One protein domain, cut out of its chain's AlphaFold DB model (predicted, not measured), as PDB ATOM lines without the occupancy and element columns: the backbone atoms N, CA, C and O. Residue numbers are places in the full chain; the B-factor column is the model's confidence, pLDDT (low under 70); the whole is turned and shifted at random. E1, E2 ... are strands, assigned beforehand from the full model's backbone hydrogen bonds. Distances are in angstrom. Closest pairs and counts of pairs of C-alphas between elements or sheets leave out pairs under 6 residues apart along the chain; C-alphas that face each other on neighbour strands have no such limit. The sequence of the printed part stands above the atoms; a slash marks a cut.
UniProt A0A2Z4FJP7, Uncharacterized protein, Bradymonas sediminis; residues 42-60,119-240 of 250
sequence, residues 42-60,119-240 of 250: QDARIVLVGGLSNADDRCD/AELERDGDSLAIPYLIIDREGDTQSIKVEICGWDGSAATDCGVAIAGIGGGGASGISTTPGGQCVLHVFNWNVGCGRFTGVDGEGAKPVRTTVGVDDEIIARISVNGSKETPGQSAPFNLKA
ATOM      1  N   GLN A  42     -27.117  32.103 -48.030       57.38
ATOM      2  CA  GLN A  42     -28.374  32.436 -47.337       57.38
ATOM      3  C   GLN A  42     -28.959  31.253 -46.556       57.38
ATOM      4  O   GLN A  42     -29.759  31.474 -45.649       57.38
ATOM      5  N   ASP A  43     -28.548  30.027 -46.887       69.06
ATOM      6  CA  ASP A  43     -29.002  28.794 -46.248       69.06
ATOM      7  C   ASP A  43     -28.040  28.267 -45.163       69.06
ATOM      8  O   ASP A  43     -28.405  27.343 -44.422       69.06
ATOM      9  N   ALA A  44     -26.862  28.881 -44.999       79.50
ATOM     10  CA  ALA A  44     -25.926  28.543 -43.939       79.50
ATOM     11  C   ALA A  44     -26.350  29.173 -42.603       79.50
ATOM     12  O   ALA A  44     -26.528  30.391 -42.473       79.50
ATOM     13  N   ARG A  45     -26.507  28.330 -41.578       83.50
ATOM     14  CA  ARG A  45     -26.965  28.738 -40.241       83.50
ATOM     15  C   ARG A  45     -26.144  28.103 -39.130       83.50
ATOM     16  O   ARG A  45     -25.766  26.934 -39.209       83.50
ATOM     17  N   ILE A  46     -25.938  28.867 -38.058       83.81
ATOM     18  CA  ILE A  46     -25.329  28.373 -36.823       83.81
ATOM     19  C   ILE A  46     -26.417  27.768 -35.944       83.81
ATOM     20  O   ILE A  46     -27.415  28.421 -35.640       83.81
ATOM     21  N   VAL A  47     -26.228  26.519 -35.530       82.38
ATOM     22  CA  VAL A  47     -27.220  25.787 -34.728       82.38
ATOM     23  C   VAL A  47     -26.960  25.948 -33.228       82.38
ATOM     24  O   VAL A  47     -27.917  25.987 -32.450       82.38
ATOM     25  N   LEU A  48     -25.685  26.043 -32.823       83.75
ATOM     26  CA  LEU A  48     -25.262  26.068 -31.419       83.75
ATOM     27  C   LEU A  48     -23.827  26.591 -31.246       83.75
ATOM     28  O   LEU A  48     -23.014  26.441 -32.158       83.75
ATOM     29  N   VAL A  49     -23.524  27.164 -30.072       84.12
ATOM     30  CA  VAL A  49     -22.199  27.682 -29.680       84.12
ATOM     31  C   VAL A  49     -21.877  27.273 -28.237       84.12
ATOM     32  O   VAL A  49     -22.710  27.460 -27.352       84.12
ATOM     33  N   GLY A  50     -20.671  26.751 -27.987       71.06
ATOM     34  CA  GLY A  50     -20.072  26.623 -26.647       71.06
ATOM     35  C   GLY A  50     -20.687  25.607 -25.672       71.06
ATOM     36  O   GLY A  50     -20.180  25.454 -24.566       71.06
ATOM     37  N   GLY A  51     -21.764  24.916 -26.048       68.69
ATOM     38  CA  GLY A  51     -22.417  23.910 -25.208       68.69
ATOM     39  C   GLY A  51     -23.094  22.843 -26.052       68.69
ATOM     40  O   GLY A  51     -24.318  22.827 -26.146       68.69
ATOM     41  N   LEU A  52     -22.299  21.976 -26.689       67.19
ATOM     42  CA  LEU A  52     -22.784  21.012 -27.689       67.19
ATOM     43  C   LEU A  52     -23.514  19.782 -27.124       67.19
ATOM     44  O   LEU A  52     -23.976  18.939 -27.882       67.19
ATOM     45  N   SER A  53     -23.716  19.714 -25.810       62.72
ATOM     46  CA  SER A  53     -24.412  18.611 -25.134       62.72
ATOM     47  C   SER A  53     -25.868  18.399 -25.566       62.72
ATOM     48  O   SER A  53     -26.391  17.308 -25.386       62.72
ATOM     49  N   ASN A  54     -26.526  19.421 -26.125       55.97
ATOM     50  CA  ASN A  54     -27.883  19.319 -26.688       55.97
ATOM     51  C   ASN A  54     -27.884  19.401 -28.225       55.97
ATOM     52  O   ASN A  54     -28.930  19.618 -28.844       55.97
ATOM     53  N   ALA A  55     -26.706  19.335 -28.848       58.78
ATOM     54  CA  ALA A  55     -26.583  19.453 -30.290       58.78
ATOM     55  C   ALA A  55     -27.058  18.201 -31.023       58.78
ATOM     56  O   ALA A  55     -27.567  18.326 -32.137       58.78
ATOM     57  N   ASP A  56     -26.938  17.043 -30.371       56.94
ATOM     58  CA  ASP A  56     -27.319  15.726 -30.889       56.94
ATOM     59  C   ASP A  56     -28.779  15.670 -31.365       56.94
ATOM     60  O   ASP A  56     -29.093  15.003 -32.347       56.94
ATOM     61  N   ASP A  57     -29.675  16.425 -30.718       56.44
ATOM     62  CA  ASP A  57     -31.097  16.468 -31.079       56.44
ATOM     63  C   ASP A  57     -31.394  17.412 -32.258       56.44
ATOM     64  O   ASP A  57     -32.398  17.257 -32.957       56.44
ATOM     65  N   ARG A  58     -30.558  18.440 -32.472       60.44
ATOM     66  CA  ARG A  58     -30.756  19.452 -33.534       60.44
ATOM     67  C   ARG A  58     -29.999  19.132 -34.815       60.44
ATOM     68  O   ARG A  58     -30.401  19.567 -35.895       60.44
ATOM     69  N   CYS A  59     -28.914  18.396 -34.669       66.62
ATOM     70  CA  CYS A  59     -28.078  17.846 -35.707       66.62
ATOM     71  C   CYS A  59     -28.054  16.353 -35.417       66.62
ATOM     72  O   CYS A  59     -27.346  15.962 -34.503       66.62
ATOM     73  N   ASP A  60     -28.864  15.549 -36.112       53.81
ATOM     74  CA  ASP A  60     -28.942  14.091 -35.919       53.81
ATOM     75  C   ASP A  60     -27.548  13.473 -36.145       53.81
ATOM     76  O   ASP A  60     -27.194  13.085 -37.258       53.81
ATOM     77  N   ALA A 119     -18.537  19.350 -26.656       61.78
ATOM     78  CA  ALA A 119     -17.650  20.484 -26.884       61.78
ATOM     79  C   ALA A 119     -18.162  21.639 -26.017       61.78
ATOM     80  O   ALA A 119     -19.200  22.255 -26.301       61.78
ATOM     81  N   GLU A 120     -17.478  21.833 -24.898       70.69
ATOM     82  CA  GLU A 120     -17.649  22.977 -24.015       70.69
ATOM     83  C   GLU A 120     -16.697  24.095 -24.461       70.69
ATOM     84  O   GLU A 120     -15.789  23.874 -25.265       70.69
ATOM     85  N   LEU A 121     -16.931  25.321 -24.001       83.19
ATOM     86  CA  LEU A 121     -15.922  26.369 -24.132       83.19
ATOM     87  C   LEU A 121     -14.708  25.973 -23.294       83.19
ATOM     88  O   LEU A 121     -14.818  25.837 -22.078       83.19
ATOM     89  N   GLU A 122     -13.559  25.814 -23.938       81.44
ATOM     90  CA  GLU A 122     -12.339  25.336 -23.291       81.44
ATOM     91  C   GLU A 122     -11.184  26.304 -23.527       81.44
ATOM     92  O   GLU A 122     -11.097  26.984 -24.552       81.44
ATOM     93  N   ARG A 123     -10.288  26.388 -22.547       82.44
ATOM     94  CA  ARG A 123      -9.066  27.179 -22.648       82.44
ATOM     95  C   ARG A 123      -7.982  26.351 -23.336       82.44
ATOM     96  O   ARG A 123      -7.620  25.292 -22.838       82.44
ATOM     97  N   ASP A 124      -7.401  26.905 -24.393       74.94
ATOM     98  CA  ASP A 124      -6.206  26.382 -25.052       74.94
ATOM     99  C   ASP A 124      -5.087  27.431 -24.973       74.94
ATOM    100  O   ASP A 124      -5.097  28.445 -25.677       74.94
ATOM    101  N   GLY A 125      -4.154  27.235 -24.037       79.44
ATOM    102  CA  GLY A 125      -3.073  28.186 -23.772       79.44
ATOM    103  C   GLY A 125      -3.586  29.597 -23.449       79.44
ATOM    104  O   GLY A 125      -4.225  29.817 -22.413       79.44
ATOM    105  N   ASP A 126      -3.285  30.549 -24.335       83.19
ATOM    106  CA  ASP A 126      -3.696  31.961 -24.262       83.19
ATOM    107  C   ASP A 126      -4.960  32.268 -25.090       83.19
ATOM    108  O   ASP A 126      -5.348  33.429 -25.257       83.19
ATOM    109  N   SER A 127      -5.611  31.233 -25.624       88.06
ATOM    110  CA  SER A 127      -6.817  31.329 -26.441       88.06
ATOM    111  C   SER A 127      -8.005  30.615 -25.799       88.06
ATOM    112  O   SER A 127      -7.865  29.698 -24.991       88.06
ATOM    113  N   LEU A 128      -9.203  31.057 -26.166       90.69
ATOM    114  CA  LEU A 128     -10.455  30.390 -25.843       90.69
ATOM    115  C   LEU A 128     -10.982  29.678 -27.089       90.69
ATOM    116  O   LEU A 128     -11.249  30.330 -28.102       90.69
ATOM    117  N   ALA A 129     -11.171  28.367 -26.998       90.69
ATOM    118  CA  ALA A 129     -11.820  27.567 -28.022       90.69
ATOM    119  C   ALA A 129     -13.339  27.765 -27.950       90.69
ATOM    120  O   ALA A 129     -13.981  27.530 -26.925       90.69
ATOM    121  N   ILE A 130     -13.920  28.207 -29.063       90.56
ATOM    122  CA  ILE A 130     -15.355  28.428 -29.217       90.56
ATOM    123  C   ILE A 130     -15.875  27.424 -30.247       90.56
ATOM    124  O   ILE A 130     -15.827  27.706 -31.451       90.56
ATOM    125  N   PRO A 131     -16.353  26.244 -29.812       88.50
ATOM    126  CA  PRO A 131     -16.936  25.274 -30.717       88.50
ATOM    127  C   PRO A 131     -18.323  25.732 -31.172       88.50
ATOM    128  O   PRO A 131     -19.114  26.275 -30.392       88.50
ATOM    129  N   TYR A 132     -18.632  25.490 -32.442       87.12
ATOM    130  CA  TYR A 132     -19.935  25.780 -33.025       87.12
ATOM    131  C   TYR A 132     -20.293  24.802 -34.135       87.12
ATOM    132  O   TYR A 132     -19.431  24.200 -34.776       87.12
ATOM    133  N   LEU A 133     -21.596  24.682 -34.379       87.44
ATOM    134  CA  LEU A 133     -22.127  23.898 -35.486       87.44
ATOM    135  C   LEU A 133     -22.692  24.814 -36.546       87.44
ATOM    136  O   LEU A 133     -23.560  25.642 -36.255       87.44
ATOM    137  N   ILE A 134     -22.239  24.605 -37.772       85.88
ATOM    138  CA  ILE A 134     -22.817  25.208 -38.961       85.88
ATOM    139  C   ILE A 134     -23.484  24.116 -39.786       85.88
ATOM    140  O   ILE A 134     -22.968  23.009 -39.912       85.88
ATOM    141  N   ILE A 135     -24.645  24.429 -40.337       84.31
ATOM    142  CA  ILE A 135     -25.257  23.632 -41.393       84.31
ATOM    143  C   ILE A 135     -25.497  24.543 -42.574       84.31
ATOM    144  O   ILE A 135     -26.112  25.598 -42.438       84.31
ATOM    145  N   ASP A 136     -25.009  24.098 -43.715       85.12
ATOM    146  CA  ASP A 136     -25.073  24.781 -44.993       85.12
ATOM    147  C   ASP A 136     -25.585  23.778 -46.024       85.12
ATOM    148  O   ASP A 136     -25.116  22.642 -46.036       85.12
ATOM    149  N   ARG A 137     -26.596  24.131 -46.824       81.94
ATOM    150  CA  ARG A 137     -27.236  23.170 -47.739       81.94
ATOM    151  C   ARG A 137     -26.389  22.929 -48.980       81.94
ATOM    152  O   ARG A 137     -26.428  21.831 -49.533       81.94
ATOM    153  N   GLU A 138     -25.652  23.942 -49.401       83.19
ATOM    154  CA  GLU A 138     -24.866  23.983 -50.621       83.19
ATOM    155  C   GLU A 138     -23.522  23.267 -50.445       83.19
ATOM    156  O   GLU A 138     -23.061  22.587 -51.367       83.19
ATOM    157  N   GLY A 139     -22.941  23.332 -49.243       79.62
ATOM    158  CA  GLY A 139     -21.663  22.698 -48.928       79.62
ATOM    159  C   GLY A 139     -20.475  23.462 -49.490       79.62
ATOM    160  O   GLY A 139     -19.460  22.841 -49.818       79.62
ATOM    161  N   ASP A 140     -20.629  24.768 -49.683       82.62
ATOM    162  CA  ASP A 140     -19.600  25.663 -50.178       82.62
ATOM    163  C   ASP A 140     -18.872  26.365 -49.023       82.62
ATOM    164  O   ASP A 140     -19.005  26.040 -47.845       82.62
ATOM    165  N   THR A 141     -17.963  27.271 -49.352       86.31
ATOM    166  CA  THR A 141     -17.117  27.882 -48.334       86.31
ATOM    167  C   THR A 141     -17.836  29.040 -47.650       86.31
ATOM    168  O   THR A 141     -18.134  30.070 -48.256       86.31
ATOM    169  N   GLN A 142     -18.015  28.914 -46.342       85.94
ATOM    170  CA  GLN A 142     -18.674  29.892 -45.499       85.94
ATOM    171  C   GLN A 142     -17.687  30.917 -44.931       85.94
ATOM    172  O   GLN A 142     -16.506  30.655 -44.700       85.94
ATOM    173  N   SER A 143     -18.184  32.126 -44.695       87.94
ATOM    174  CA  SER A 143     -17.487  33.137 -43.900       87.94
ATOM    175  C   SER A 143     -18.387  33.529 -42.746       87.94
ATOM    176  O   SER A 143     -19.577  33.761 -42.942       87.94
ATOM    177  N   ILE A 144     -17.824  33.610 -41.551       88.69
ATOM    178  CA  ILE A 144     -18.542  33.940 -40.329       88.69
ATOM    179  C   ILE A 144     -18.055  35.264 -39.750       88.69
ATOM    180  O   ILE A 144     -16.988  35.782 -40.082       88.69
ATOM    181  N   LYS A 145     -18.846  35.790 -38.827       90.19
ATOM    182  CA  LYS A 145     -18.463  36.819 -37.878       90.19
ATOM    183  C   LYS A 145     -18.595  36.222 -36.485       90.19
ATOM    184  O   LYS A 145     -19.655  35.698 -36.146       90.19
ATOM    185  N   VAL A 146     -17.525  36.302 -35.701       92.44
ATOM    186  CA  VAL A 146     -17.522  35.921 -34.285       92.44
ATOM    187  C   VAL A 146     -17.433  37.191 -33.460       92.44
ATOM    188  O   VAL A 146     -16.528  37.997 -33.655       92.44
ATOM    189  N   GLU A 147     -18.375  37.378 -32.549       94.31
ATOM    190  CA  GLU A 147     -18.463  38.537 -31.673       94.31
ATOM    191  C   GLU A 147     -18.400  38.090 -30.218       94.31
ATOM    192  O   GLU A 147     -19.039  37.116 -29.824       94.31
ATOM    193  N   ILE A 148     -17.668  38.845 -29.407       95.50
ATOM    194  CA  ILE A 148     -17.748  38.756 -27.953       95.50
ATOM    195  C   ILE A 148     -18.564  39.946 -27.485       95.50
ATOM    196  O   ILE A 148     -18.218  41.092 -27.782       95.50
ATOM    197  N   CYS A 149     -19.627  39.696 -26.735       95.94
ATOM    198  CA  CYS A 149     -20.498  40.732 -26.186       95.94
ATOM    199  C   CYS A 149     -20.453  40.686 -24.660       95.94
ATOM    200  O   CYS A 149     -20.273  39.621 -24.077       95.94
ATOM    201  N   GLY A 150     -20.600  41.846 -24.022       96.31
ATOM    202  CA  GLY A 150     -20.974  41.884 -22.612       96.31
ATOM    203  C   GLY A 150     -22.359  41.267 -22.421       96.31
ATOM    204  O   GLY A 150     -23.170  41.235 -23.355       96.31
ATOM    205  N   TRP A 151     -22.618  40.760 -21.223       96.56
ATOM    206  CA  TRP A 151     -23.922  40.245 -20.835       96.56
ATOM    207  C   TRP A 151     -24.438  41.011 -19.619       96.56
ATOM    208  O   TRP A 151     -23.738  41.149 -18.621       96.56
ATOM    209  N   ASP A 152     -25.661  41.535 -19.708       94.19
ATOM    210  CA  ASP A 152     -26.290  42.300 -18.618       94.19
ATOM    211  C   ASP A 152     -27.268  41.471 -17.764       94.19
ATOM    212  O   ASP A 152     -28.017  42.016 -16.951       94.19
ATOM    213  N   GLY A 153     -27.288  40.152 -17.968       91.75
ATOM    214  CA  GLY A 153     -28.258  39.227 -17.383       91.75
ATOM    215  C   GLY A 153     -29.427  38.888 -18.314       91.75
ATOM    216  O   GLY A 153     -30.114  37.892 -18.079       91.75
ATOM    217  N   SER A 154     -29.654  39.667 -19.376       93.38
ATOM    218  CA  SER A 154     -30.808  39.495 -20.269       93.38
ATOM    219  C   SER A 154     -30.509  39.656 -21.758       93.38
ATOM    220  O   SER A 154     -31.194  39.044 -22.582       93.38
ATOM    221  N   ALA A 155     -29.511  40.461 -22.114       92.81
ATOM    222  CA  ALA A 155     -29.199  40.794 -23.489       92.81
ATOM    223  C   ALA A 155     -27.695  40.964 -23.731       92.81
ATOM    224  O   ALA A 155     -26.907  41.298 -22.844       92.81
ATOM    225  N   ALA A 156     -27.324  40.749 -24.994       94.12
ATOM    226  CA  ALA A 156     -26.005  41.052 -25.520       94.12
ATOM    227  C   ALA A 156     -25.793  42.572 -25.564       94.12
ATOM    228  O   ALA A 156     -26.578  43.286 -26.191       94.12
ATOM    229  N   THR A 157     -24.710  43.055 -24.967       93.50
ATOM    230  CA  THR A 157     -24.320  44.471 -24.962       93.50
ATOM    231  C   THR A 157     -22.884  44.634 -25.456       93.50
ATOM    232  O   THR A 157     -22.100  43.686 -25.448       93.50
ATOM    233  N   ASP A 158     -22.530  45.826 -25.942       91.12
ATOM    234  CA  ASP A 158     -21.154  46.198 -26.312       91.12
ATOM    235  C   ASP A 158     -20.404  45.157 -27.165       91.12
ATOM    236  O   ASP A 158     -19.230  44.861 -26.938       91.12
ATOM    237  N   CYS A 159     -21.095  44.572 -28.144       92.88
ATOM    238  CA  CYS A 159     -20.521  43.557 -29.017       92.88
ATOM    239  C   CYS A 159     -19.329  44.101 -29.812       92.88
ATOM    240  O   CYS A 159     -19.340  45.224 -30.322       92.88
ATOM    241  N   GLY A 160     -18.305  43.267 -29.948       93.00
ATOM    242  CA  GLY A 160     -17.174  43.526 -30.824       93.00
ATOM    243  C   GLY A 160     -16.662  42.237 -31.443       93.00
ATOM    244  O   GLY A 160     -16.792  41.167 -30.849       93.00
ATOM    245  N   VAL A 161     -16.062  42.346 -32.623       92.25
ATOM    246  CA  VAL A 161     -15.528  41.201 -33.361       92.25
ATOM    247  C   VAL A 161     -14.316  40.628 -32.640       92.25
ATOM    248  O   VAL A 161     -13.380  41.354 -32.294       92.25
ATOM    249  N   ALA A 162     -14.359  39.321 -32.403       92.06
ATOM    250  CA  ALA A 162     -13.304  38.555 -31.764       92.06
ATOM    251  C   ALA A 162     -12.079  38.454 -32.678       92.06
ATOM    252  O   ALA A 162     -12.196  38.318 -33.896       92.06
ATOM    253  N   ILE A 163     -10.890  38.495 -32.082       87.62
ATOM    254  CA  ILE A 163      -9.632  38.365 -32.818       87.62
ATOM    255  C   ILE A 163      -9.226  36.897 -32.825       87.62
ATOM    256  O   ILE A 163      -9.009  36.308 -31.768       87.62
ATOM    257  N   ALA A 164      -9.130  36.304 -34.011       86.50
ATOM    258  CA  ALA A 164      -8.687  34.922 -34.135       86.50
ATOM    259  C   ALA A 164      -7.260  34.762 -33.577       86.50
ATOM    260  O   ALA A 164      -6.370  35.556 -33.886       86.50
ATOM    261  N   GLY A 165      -7.069  33.743 -32.745       76.62
ATOM    262  CA  GLY A 165      -5.770  33.269 -32.294       76.62
ATOM    263  C   GLY A 165      -5.116  32.330 -33.303       76.62
ATOM    264  O   GLY A 165      -5.684  31.987 -34.343       76.62
ATOM    265  N   ILE A 166      -3.894  31.911 -32.983       67.94
ATOM    266  CA  ILE A 166      -3.140  30.944 -33.785       67.94
ATOM    267  C   ILE A 166      -3.872  29.590 -33.766       67.94
ATOM    268  O   ILE A 166      -4.473  29.213 -32.764       67.94
ATOM    269  N   GLY A 167      -3.856  28.871 -34.892       57.62
ATOM    270  CA  GLY A 167      -4.412  27.515 -34.995       57.62
ATOM    271  C   GLY A 167      -5.941  27.427 -35.096       57.62
ATOM    272  O   GLY A 167      -6.464  26.338 -35.302       57.62
ATOM    273  N   GLY A 168      -6.667  28.545 -34.994       56.91
ATOM    274  CA  GLY A 168      -8.119  28.569 -35.191       56.91
ATOM    275  C   GLY A 168      -8.523  28.530 -36.663       56.91
ATOM    276  O   GLY A 168      -7.832  29.079 -37.525       56.91
ATOM    277  N   GLY A 169      -9.693  27.948 -36.952       57.56
ATOM    278  CA  GLY A 169     -10.363  28.177 -38.229       57.56
ATOM    279  C   GLY A 169     -10.613  29.674 -38.385       57.56
ATOM    280  O   GLY A 169     -11.311  30.275 -37.565       57.56
ATOM    281  N   GLY A 170      -9.990  30.296 -39.388       60.28
ATOM    282  CA  GLY A 170     -10.194  31.713 -39.666       60.28
ATOM    283  C   GLY A 170     -11.684  32.030 -39.830       60.28
ATOM    284  O   GLY A 170     -12.473  31.187 -40.249       60.28
ATOM    285  N   ALA A 171     -12.083  33.267 -39.524       71.75
ATOM    286  CA  ALA A 171     -13.469  33.705 -39.715       71.75
ATOM    287  C   ALA A 171     -13.892  33.725 -41.204       71.75
ATOM    288  O   ALA A 171     -15.066  33.879 -41.523       71.75
ATOM    289  N   SER A 172     -12.948  33.557 -42.128       74.94
ATOM    290  CA  SER A 172     -13.184  33.363 -43.553       74.94
ATOM    291  C   SER A 172     -12.706  31.980 -43.978       74.94
ATOM    292  O   SER A 172     -11.651  31.520 -43.542       74.94
ATOM    293  N   GLY A 173     -13.440  31.335 -44.884       76.12
ATOM    294  CA  GLY A 173     -12.931  30.125 -45.528       76.12
ATOM    295  C   GLY A 173     -13.347  28.804 -44.876       76.12
ATOM    296  O   GLY A 173     -12.608  27.829 -44.981       76.12
ATOM    297  N   ILE A 174     -14.493  28.750 -44.196       84.19
ATOM    298  CA  ILE A 174     -14.969  27.564 -43.476       84.19
ATOM    299  C   ILE A 174     -15.632  26.598 -44.456       84.19
ATOM    300  O   ILE A 174     -16.681  26.902 -45.014       84.19
ATOM    301  N   SER A 175     -15.024  25.435 -44.678       84.06
ATOM    302  CA  SER A 175     -15.606  24.411 -45.547       84.06
ATOM    303  C   SER A 175     -16.729  23.666 -44.831       84.06
ATOM    304  O   SER A 175     -16.512  23.094 -43.766       84.06
ATOM    305  N   THR A 176     -17.903  23.636 -45.454       82.12
ATOM    306  CA  THR A 176     -19.084  22.873 -45.014       82.12
ATOM    307  C   THR A 176     -19.369  21.688 -45.939       82.12
ATOM    308  O   THR A 176     -20.471  21.145 -45.952       82.12
ATOM    309  N   THR A 177     -18.393  21.282 -46.755       82.12
ATOM    310  CA  THR A 177     -18.553  20.171 -47.694       82.12
ATOM    311  C   THR A 177     -18.525  18.829 -46.944       82.12
ATOM    312  O   THR A 177     -17.581  18.586 -46.191       82.12
ATOM    313  N   PRO A 178     -19.464  17.900 -47.207       79.06
ATOM    314  CA  PRO A 178     -20.595  18.007 -48.130       79.06
ATOM    315  C   PRO A 178     -21.783  18.779 -47.535       79.06
ATOM    316  O   PRO A 178     -22.088  18.669 -46.351       79.06
ATOM    317  N   GLY A 179     -22.501  19.500 -48.399       82.50
ATOM    318  CA  GLY A 179     -23.681  20.268 -48.008       82.50
ATOM    319  C   GLY A 179     -24.802  19.410 -47.419       82.50
ATOM    320  O   GLY A 179     -24.914  18.206 -47.660       82.50
ATOM    321  N   GLY A 180     -25.655  20.054 -46.631       78.56
ATOM    322  CA  GLY A 180     -26.784  19.467 -45.916       78.56
ATOM    323  C   GLY A 180     -26.420  18.822 -44.579       78.56
ATOM    324  O   GLY A 180     -27.312  18.282 -43.925       78.56
ATOM    325  N   GLN A 181     -25.153  18.877 -44.160       80.38
ATOM    326  CA  GLN A 181     -24.673  18.284 -42.911       80.38
ATOM    327  C   GLN A 181     -24.371  19.347 -41.854       80.38
ATOM    328  O   GLN A 181     -24.011  20.479 -42.175       80.38
ATOM    329  N   CYS A 182     -24.520  18.976 -40.580       82.06
ATOM    330  CA  CYS A 182     -23.970  19.772 -39.492       82.06
ATOM    331  C   CYS A 182     -22.479  19.475 -39.367       82.06
ATOM    332  O   CYS A 182     -22.096  18.337 -39.101       82.06
ATOM    333  N   VAL A 183     -21.658  20.503 -39.525       82.19
ATOM    334  CA  VAL A 183     -20.207  20.405 -39.406       82.19
ATOM    335  C   VAL A 183     -19.771  21.142 -38.146       82.19
ATOM    336  O   VAL A 183     -20.178  22.282 -37.899       82.19
ATOM    337  N   LEU A 184     -18.974  20.459 -37.322       85.00
ATOM    338  CA  LEU A 184     -18.345  21.031 -36.137       85.00
ATOM    339  C   LEU A 184     -17.099  21.808 -36.543       85.00
ATOM    340  O   LEU A 184     -16.202  21.270 -37.187       85.00
ATOM    341  N   HIS A 185     -17.024  23.053 -36.094       85.75
ATOM    342  CA  HIS A 185     -15.833  23.878 -36.202       85.75
ATOM    343  C   HIS A 185     -15.493  24.502 -34.857       85.75
ATOM    344  O   HIS A 185     -16.333  24.608 -33.961       85.75
ATOM    345  N   VAL A 186     -14.248  24.955 -34.742       87.19
ATOM    346  CA  VAL A 186     -13.746  25.661 -33.569       87.19
ATOM    347  C   VAL A 186     -13.151  26.985 -34.019       87.19
ATOM    348  O   VAL A 186     -12.296  27.036 -34.908       87.19
ATOM    349  N   PHE A 187     -13.622  28.065 -33.407       90.12
ATOM    350  CA  PHE A 187     -12.976  29.364 -33.500       90.12
ATOM    351  C   PHE A 187     -12.121  29.576 -32.254       90.12
ATOM    352  O   PHE A 187     -12.652  29.602 -31.147       90.12
ATOM    353  N   ASN A 188     -10.817  29.767 -32.429       90.38
ATOM    354  CA  ASN A 188      -9.923  30.089 -31.321       90.38
ATOM    355  C   ASN A 188      -9.847  31.604 -31.180       90.38
ATOM    356  O   ASN A 188      -9.324  32.287 -32.059       90.38
ATOM    357  N   TRP A 189     -10.387  32.141 -30.094       91.88
ATOM    358  CA  TRP A 189     -10.302  33.559 -29.770       91.88
ATOM    359  C   TRP A 189      -9.038  33.835 -28.957       91.88
ATOM    360  O   TRP A 189      -8.881  33.291 -27.867       91.88
ATOM    361  N   ASN A 190      -8.164  34.727 -29.430       91.25
ATOM    362  CA  ASN A 190      -7.072  35.245 -28.607       91.25
ATOM    363  C   ASN A 190      -7.638  36.249 -27.590       91.25
ATOM    364  O   ASN A 190      -7.871  37.423 -27.907       91.25
ATOM    365  N   VAL A 191      -7.864  35.783 -26.358       91.38
ATOM    366  CA  VAL A 191      -8.504  36.584 -25.306       91.38
ATOM    367  C   VAL A 191      -7.657  37.792 -24.901       91.38
ATOM    368  O   VAL A 191      -8.208  38.852 -24.596       91.38
ATOM    369  N   GLY A 192      -6.326  37.683 -24.983       91.06
ATOM    370  CA  GLY A 192      -5.396  38.780 -24.711       91.06
ATOM    371  C   GLY A 192      -5.550  39.925 -25.708       91.06
ATOM    372  O   GLY A 192      -5.437  41.107 -25.365       91.06
ATOM    373  N   CYS A 193      -5.893  39.601 -26.955       89.31
ATOM    374  CA  CYS A 193      -6.186  40.585 -27.986       89.31
ATOM    375  C   CYS A 193      -7.558  41.259 -27.815       89.31
ATOM    376  O   CYS A 193      -7.751  42.378 -28.297       89.31
ATOM    377  N   GLY A 194      -8.477  40.685 -27.038       90.50
ATOM    378  CA  GLY A 194      -9.793  41.272 -26.798       90.50
ATOM    379  C   GLY A 194     -10.664  41.267 -28.059       90.50
ATOM    380  O   GLY A 194     -10.642  40.314 -28.837       90.50
ATOM    381  N   ARG A 195     -11.444  42.333 -28.260       91.88
ATOM    382  CA  ARG A 195     -12.408  42.471 -29.365       91.88
ATOM    383  C   ARG A 195     -12.337  43.840 -30.040       91.88
ATOM    384  O   ARG A 195     -11.948  44.820 -29.407       91.88
ATOM    385  N   PHE A 196     -12.764  43.937 -31.296       90.19
ATOM    386  CA  PHE A 196     -12.890  45.207 -32.017       90.19
ATOM    387  C   PHE A 196     -14.337  45.695 -32.065       90.19
ATOM    388  O   PHE A 196     -15.210  45.024 -32.608       90.19
ATOM    389  N   THR A 197     -14.586  46.889 -31.538       88.00
ATOM    390  CA  THR A 197     -15.888  47.565 -31.603       88.00
ATOM    391  C   THR A 197     -15.909  48.594 -32.734       88.00
ATOM    392  O   THR A 197     -14.861  49.035 -33.217       88.00
ATOM    393  N   GLY A 198     -17.110  48.969 -33.186       77.06
ATOM    394  CA  GLY A 198     -17.284  49.976 -34.240       77.06
ATOM    395  C   GLY A 198     -16.885  49.503 -35.642       77.06
ATOM    396  O   GLY A 198     -16.596  50.331 -36.495       77.06
ATOM    397  N   VAL A 199     -16.849  48.192 -35.883       71.12
ATOM    398  CA  VAL A 199     -16.478  47.596 -37.180       71.12
ATOM    399  C   VAL A 199     -17.612  47.599 -38.209       71.12
ATOM    400  O   VAL A 199     -17.349  47.467 -39.399       71.12
ATOM    401  N   ASP A 200     -18.857  47.802 -37.774       66.56
ATOM    402  CA  ASP A 200     -20.047  47.709 -38.633       66.56
ATOM    403  C   ASP A 200     -20.489  49.068 -39.231       66.56
ATOM    404  O   ASP A 200     -21.491  49.144 -39.939       66.56
ATOM    405  N   GLY A 201     -19.779  50.165 -38.932       60.31
ATOM    406  CA  GLY A 201     -20.107  51.512 -39.415       60.31
ATOM    407  C   GLY A 201     -19.202  51.960 -40.562       60.31
ATOM    408  O   GLY A 201     -17.982  51.974 -40.414       60.31
ATOM    409  N   GLU A 202     -19.774  52.393 -41.691       57.41
ATOM    410  CA  GLU A 202     -18.992  53.003 -42.777       57.41
ATOM    411  C   GLU A 202     -18.142  54.175 -42.252       57.41
ATOM    412  O   GLU A 202     -18.648  55.133 -41.667       57.41
ATOM    413  N   GLY A 203     -16.822  54.092 -42.450       62.94
ATOM    414  CA  GLY A 203     -15.866  55.111 -42.000       62.94
ATOM    415  C   GLY A 203     -15.551  55.099 -40.499       62.94
ATOM    416  O   GLY A 203     -14.749  55.922 -40.046       62.94
ATOM    417  N   ALA A 204     -16.129  54.176 -39.724       69.19
ATOM    418  CA  ALA A 204     -15.765  53.983 -38.330       69.19
ATOM    419  C   ALA A 204     -14.375  53.337 -38.229       69.19
ATOM    420  O   ALA A 204     -14.015  52.433 -38.984       69.19
ATOM    421  N   LYS A 205     -13.557  53.840 -37.301       77.12
ATOM    422  CA  LYS A 205     -12.250  53.250 -37.004       77.12
ATOM    423  C   LYS A 205     -12.458  52.142 -35.974       77.12
ATOM    424  O   LYS A 205     -12.946  52.469 -34.892       77.12
ATOM    425  N   PRO A 206     -12.067  50.890 -36.264       82.56
ATOM    426  CA  PRO A 206     -12.146  49.811 -35.292       82.56
ATOM    427  C   PRO A 206     -11.389  50.184 -34.018       82.56
ATOM    428  O   PRO A 206     -10.234  50.618 -34.084       82.56
ATOM    429  N   VAL A 207     -12.028  50.011 -32.863       87.44
ATOM    430  CA  VAL A 207     -11.401  50.254 -31.560       87.44
ATOM    431  C   VAL A 207     -11.228  48.930 -30.840       87.44
ATOM    432  O   VAL A 207     -12.194  48.216 -30.571       87.44
ATOM    433  N   ARG A 208      -9.978  48.606 -30.508       89.19
ATOM    434  CA  ARG A 208      -9.674  47.451 -29.668       89.19
ATOM    435  C   ARG A 208     -10.168  47.715 -28.248       89.19
ATOM    436  O   ARG A 208      -9.823  48.727 -27.646       89.19
ATOM    437  N   THR A 209     -10.951  46.782 -27.729       90.94
ATOM    438  CA  THR A 209     -11.548  46.804 -26.396       90.94
ATOM    439  C   THR A 209     -11.189  45.504 -25.686       90.94
ATOM    440  O   THR A 209     -11.346  44.419 -26.248       90.94
ATOM    441  N   THR A 210     -10.683  45.603 -24.461       90.12
ATOM    442  CA  THR A 210     -10.374  44.445 -23.614       90.12
ATOM    443  C   THR A 210     -11.609  43.986 -22.851       90.12
ATOM    444  O   THR A 210     -12.484  44.792 -22.550       90.12
ATOM    445  N   VAL A 211     -11.644  42.702 -22.514       91.81
ATOM    446  CA  VAL A 211     -12.668  42.086 -21.665       91.81
ATOM    447  C   VAL A 211     -11.974  41.605 -20.400       91.81
ATOM    448  O   VAL A 211     -10.976  40.902 -20.506       91.81
ATOM    449  N   GLY A 212     -12.436  42.020 -19.225       93.81
ATOM    450  CA  GLY A 212     -11.886  41.591 -17.944       93.81
ATOM    451  C   GLY A 212     -12.150  40.112 -17.669       93.81
ATOM    452  O   GLY A 212     -13.116  39.536 -18.162       93.81
ATOM    453  N   VAL A 213     -11.303  39.481 -16.851       95.25
ATOM    454  CA  VAL A 213     -11.460  38.047 -16.544       95.25
ATOM    455  C   VAL A 213     -12.715  37.731 -15.726       95.25
ATOM    456  O   VAL A 213     -13.260  36.635 -15.839       95.25
ATOM    457  N   ASP A 214     -13.187  38.696 -14.934       96.75
ATOM    458  CA  ASP A 214     -14.408  38.598 -14.128       96.75
ATOM    459  C   ASP A 214     -15.662  39.117 -14.869       96.75
ATOM    460  O   ASP A 214     -16.762  39.018 -14.327       96.75
ATOM    461  N   ASP A 215     -15.520  39.673 -16.080       95.88
ATOM    462  CA  ASP A 215     -16.657  40.205 -16.836       95.88
ATOM    463  C   ASP A 215     -17.554  39.061 -17.321       95.88
ATOM    464  O   ASP A 215     -17.079  38.066 -17.874       95.88
ATOM    465  N   GLU A 216     -18.868  39.216 -17.146       96.56
ATOM    466  CA  GLU A 216     -19.842  38.291 -17.718       96.56
ATOM    467  C   GLU A 216     -20.057  38.615 -19.200       96.56
ATOM    468  O   GLU A 216     -20.408  39.737 -19.584       96.56
ATOM    469  N   ILE A 217     -19.815  37.621 -20.046       96.06
ATOM    470  CA  ILE A 217     -19.797  37.750 -21.498       96.06
ATOM    471  C   ILE A 217     -20.508  36.581 -22.171       96.06
ATOM    472  O   ILE A 217     -20.768  35.540 -21.576       96.06
ATOM    473  N   ILE A 218     -20.796  36.762 -23.455       95.00
ATOM    474  CA  ILE A 218     -21.273  35.717 -24.360       95.00
ATOM    475  C   ILE A 218     -20.478  35.757 -25.664       95.00
ATOM    476  O   ILE A 218     -20.003  36.815 -26.092       95.00
ATOM    477  N   ALA A 219     -20.404  34.610 -26.332       94.38
ATOM    478  CA  ALA A 219     -19.952  34.508 -27.709       94.38
ATOM    479  C   ALA A 219     -21.169  34.466 -28.639       94.38
ATOM    480  O   ALA A 219     -22.135  33.739 -28.387       94.38
ATOM    481  N   ARG A 220     -21.116  35.231 -29.729       93.31
ATOM    482  CA  ARG A 220     -22.094  35.198 -30.819       93.31
ATOM    483  C   ARG A 220     -21.396  34.870 -32.122       93.31
ATOM    484  O   ARG A 220     -20.321  35.392 -32.395       93.31
ATOM    485  N   ILE A 221     -22.012  34.022 -32.930       91.69
ATOM    486  CA  ILE A 221     -21.479  33.630 -34.233       91.69
ATOM    487  C   ILE A 221     -22.585  33.748 -35.271       91.69
ATOM    488  O   ILE A 221     -23.684  33.226 -35.085       91.69
ATOM    489  N   SER A 222     -22.299  34.419 -36.379       89.75
ATOM    490  CA  SER A 222     -23.206  34.517 -37.521       89.75
ATOM    491  C   SER A 222     -22.481  34.233 -38.822       89.75
ATOM    492  O   SER A 222     -21.286  34.480 -38.931       89.75
ATOM    493  N   VAL A 223     -23.213  33.782 -39.835       88.94
ATOM    494  CA  VAL A 223     -22.693  33.705 -41.203       88.94
ATOM    495  C   VAL A 223     -22.782  35.090 -41.842       88.94
ATOM    496  O   VAL A 223     -23.804  35.771 -41.730       88.94
ATOM    497  N   ASN A 224     -21.713  35.532 -42.497       86.00
ATOM    498  CA  ASN A 224     -21.681  36.813 -43.195       86.00
ATOM    499  C   ASN A 224     -22.709  36.816 -44.333       86.00
ATOM    500  O   ASN A 224     -22.754  35.893 -45.139       86.00
ATOM    501  N   GLY A 225     -23.545  37.856 -44.385       80.19
ATOM    502  CA  GLY A 225     -24.631  37.969 -45.365       80.19
ATOM    503  C   GLY A 225     -25.908  37.197 -45.006       80.19
ATOM    504  O   GLY A 225     -26.944  37.423 -45.636       80.19
ATOM    505  N   SER A 226     -25.884  36.350 -43.970       82.38
ATOM    506  CA  SER A 226     -27.088  35.674 -43.484       82.38
ATOM    507  C   SER A 226     -28.018  36.643 -42.750       82.38
ATOM    508  O   SER A 226     -27.584  37.589 -42.089       82.38
ATOM    509  N   LYS A 227     -29.326  36.398 -42.871       80.38
ATOM    510  CA  LYS A 227     -30.383  37.112 -42.131       80.38
ATOM    511  C   LYS A 227     -30.809  36.371 -40.865       80.38
ATOM    512  O   LYS A 227     -31.679  36.857 -40.143       80.38
ATOM    513  N   GLU A 228     -30.240  35.193 -40.634       82.69
ATOM    514  CA  GLU A 228     -30.539  34.377 -39.469       82.69
ATOM    515  C   GLU A 228     -30.058  35.052 -38.186       82.69
ATOM    516  O   GLU A 228     -29.113  35.849 -38.169       82.69
ATOM    517  N   THR A 229     -30.719  34.715 -37.082       84.69
ATOM    518  CA  THR A 229     -30.266  35.182 -35.771       84.69
ATOM    519  C   THR A 229     -28.908  34.545 -35.464       84.69
ATOM    520  O   THR A 229     -28.782  33.328 -35.611       84.69
ATOM    521  N   PRO A 230     -27.898  35.319 -35.022       88.00
ATOM    522  CA  PRO A 230     -26.610  34.756 -34.638       88.00
ATOM    523  C   PRO A 230     -26.773  33.670 -33.572       88.00
ATOM    524  O   PRO A 230     -27.506  33.863 -32.598       88.00
ATOM    525  N   GLY A 231     -26.060  32.556 -33.738       88.25
ATOM    526  CA  GLY A 231     -25.915  31.561 -32.684       88.25
ATOM    527  C   GLY A 231     -25.235  32.195 -31.474       88.25
ATOM    528  O   GLY A 231     -24.379  33.065 -31.634       88.25
ATOM    529  N   GLN A 232     -25.628  31.789 -30.270       91.19
ATOM    530  CA  GLN A 232     -25.157  32.397 -29.028       91.19
ATOM    531  C   GLN A 232     -24.829  31.325 -27.988       91.19
ATOM    532  O   GLN A 232     -25.554  30.336 -27.876       91.19
ATOM    533  N   SER A 233     -23.756  31.538 -27.227       91.31
ATOM    534  CA  SER A 233     -23.411  30.710 -26.070       91.31
ATOM    535  C   SER A 233     -24.286  31.021 -24.848       91.31
ATOM    536  O   SER A 233     -24.968  32.048 -24.778       91.31
ATOM    537  N   ALA A 234     -24.209  30.166 -23.829       90.50
ATOM    538  CA  ALA A 234     -24.566  30.588 -22.477       90.50
ATOM    539  C   ALA A 234     -23.610  31.705 -21.998       90.50
ATOM    540  O   ALA A 234     -22.489  31.795 -22.515       90.50
ATOM    541  N   PRO A 235     -24.028  32.554 -21.043       93.38
ATOM    542  CA  PRO A 235     -23.124  33.485 -20.377       93.38
ATOM    543  C   PRO A 235     -21.986  32.755 -19.667       93.38
ATOM    544  O   PRO A 235     -22.195  31.696 -19.072       93.38
ATOM    545  N   PHE A 236     -20.788  33.326 -19.726       93.75
ATOM    546  CA  PHE A 236     -19.594  32.824 -19.052       93.75
ATOM    547  C   PHE A 236     -18.683  33.987 -18.650       93.75
ATOM    548  O   PHE A 236     -18.874  35.120 -19.080       93.75
ATOM    549  N   ASN A 237     -17.676  33.708 -17.829       94.62
ATOM    550  CA  ASN A 237     -16.562  34.620 -17.584       94.62
ATOM    551  C   ASN A 237     -15.248  33.853 -17.750       94.62
ATOM    552  O   ASN A 237     -15.206  32.630 -17.596       94.62
ATOM    553  N   LEU A 238     -14.172  34.558 -18.095       93.62
ATOM    554  CA  LEU A 238     -12.894  33.911 -18.405       93.62
ATOM    555  C   LEU A 238     -12.271  33.264 -17.160       93.62
ATOM    556  O   LEU A 238     -11.612  32.232 -17.255       93.62
ATOM    557  N   LYS A 239     -12.521  33.817 -15.974       93.69
ATOM    558  CA  LYS A 239     -12.010  33.272 -14.716       93.69
ATOM    559  C   LYS A 239     -12.555  31.884 -14.394       93.69
ATOM    560  O   LYS A 239     -11.798  31.024 -13.957       93.69
ATOM    561  N   ALA A 240     -13.837  31.639 -14.654       90.88
ATOM    562  CA  ALA A 240     -14.450  30.318 -14.519       90.88
ATOM    563  C   ALA A 240     -13.833  29.294 -15.485       90.88
ATOM    564  O   ALA A 240     -13.821  28.105 -15.184       90.88
TER     565      ALA A 240
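Overview. This is residues 42 to 60 and 119 to 240 of the 250 residues of an uncharacterized protein of Bradymonas sediminis (UniProt A0A2Z4FJP7). Two strongly twisted sheets form a sandwich, two sheets face to face with their strands crossed: E4, E5 and E10 with the short E6, E8 and E9 make one layer, and the long pair E3 and E7 with E1 and E2 makes the other. The facing is uneven, with the best planes 41 degrees apart; the short hairpin of E8 and E9 extends the first sheet beyond E5, and the last stretch, residues 224 to 240, folds back beside E10. The printed part has 141 residues, with no named helix and ten named strands, E1 to E10 in order along the chain; both sheets are branched and their neighbour pairs are antiparallel. The class is all strand, though under half of the residues, 61 of 141, are in named elements. The whole is compact, with a radius of gyration of the C-alphas of 14.5 A, and rounded, spanning 38 by 37 by 31 A.

Arrangement. E1, residues 45 to 49, is the antiparallel neighbour of E3, residues 127 to 135, with N 47 and O 133 within hydrogen-bond range at 2.9 A. E2, residues 122 to 124, and E3 form a hairpin, with N 127 and O 124 at 2.8 A. E1 and E2 lie on one side of E3. On the other side is E7, residues 182 to 190, antiparallel to E3 at 156 degrees, with N 130 and O 187 at 2.8 A. In the other sheet, E4, residues 141 to 151, and E5, residues 156 to 162, form a hairpin, with N 148 and O 160 at 2.9 A. E6, residues 172 to 175, is on the same side of E4 as E5, beside residues 141 to 143, with N 142 and O 174 at 2.8 A. E10, residues 217 to 223, is on the other side of E4, antiparallel at 157 degrees, with N 147 and O 220 at 2.8 A. E8, residues 195 to 197, is antiparallel to E5, with N 161 and O 196 at 2.8 A. E8 and E9, residues 207 to 209, form a hairpin, with N 197 and O 207 at 2.9 A. Between the two sheets, the parts that face each other are 8.3 A centre to centre, and the strands of the one stand at 57 degrees to those of the other. The closest C-alphas of E1 and E10 are those of Ile 46 and Ser 222, 6.5 A apart. E4 and E7 are near each other, while E1 and E4 are apart. Residues 231 to 232 pair antiparallel with residues 220 to 221 of E10.

Along the chain. E1, residues 45 to 49, begins at C-alpha 45, (-26.965, 28.738, -40.241). E2 holds residues 122 to 124, and E3, residues 127 to 135, is 25.0 A long from first to last C-alpha. E4, residues 141 to 151, is the longest strand by residues and measures 30.9 A from C-alpha 141 at (-17.117, 27.882, -48.334). E5 holds residues 156 to 162 and is 14.4 A long; E6 holds 172 to 175. E7, residues 182 to 190, is 25.4 A long. E8 holds residues 195 to 197 and E9 207 to 209. E10, residues 217 to 223, is 20.3 A long and ends at C-alpha 223, (-22.693, 33.705, -41.203).

Size, cuts and confidence. The two C-alphas farthest apart, those of Asp 60 and Gly 203, are 43.5 A apart. Residues 61 to 118 are not printed, and C-alphas 60 and 119 are 15.8 A apart across the cut. Of the links that are printed whole, none is long. Mean pLDDT of the printed part is 83.0; it is under 70 at residues 42 to 43, 51 to 60, 119, 166 to 170 and 200 to 204.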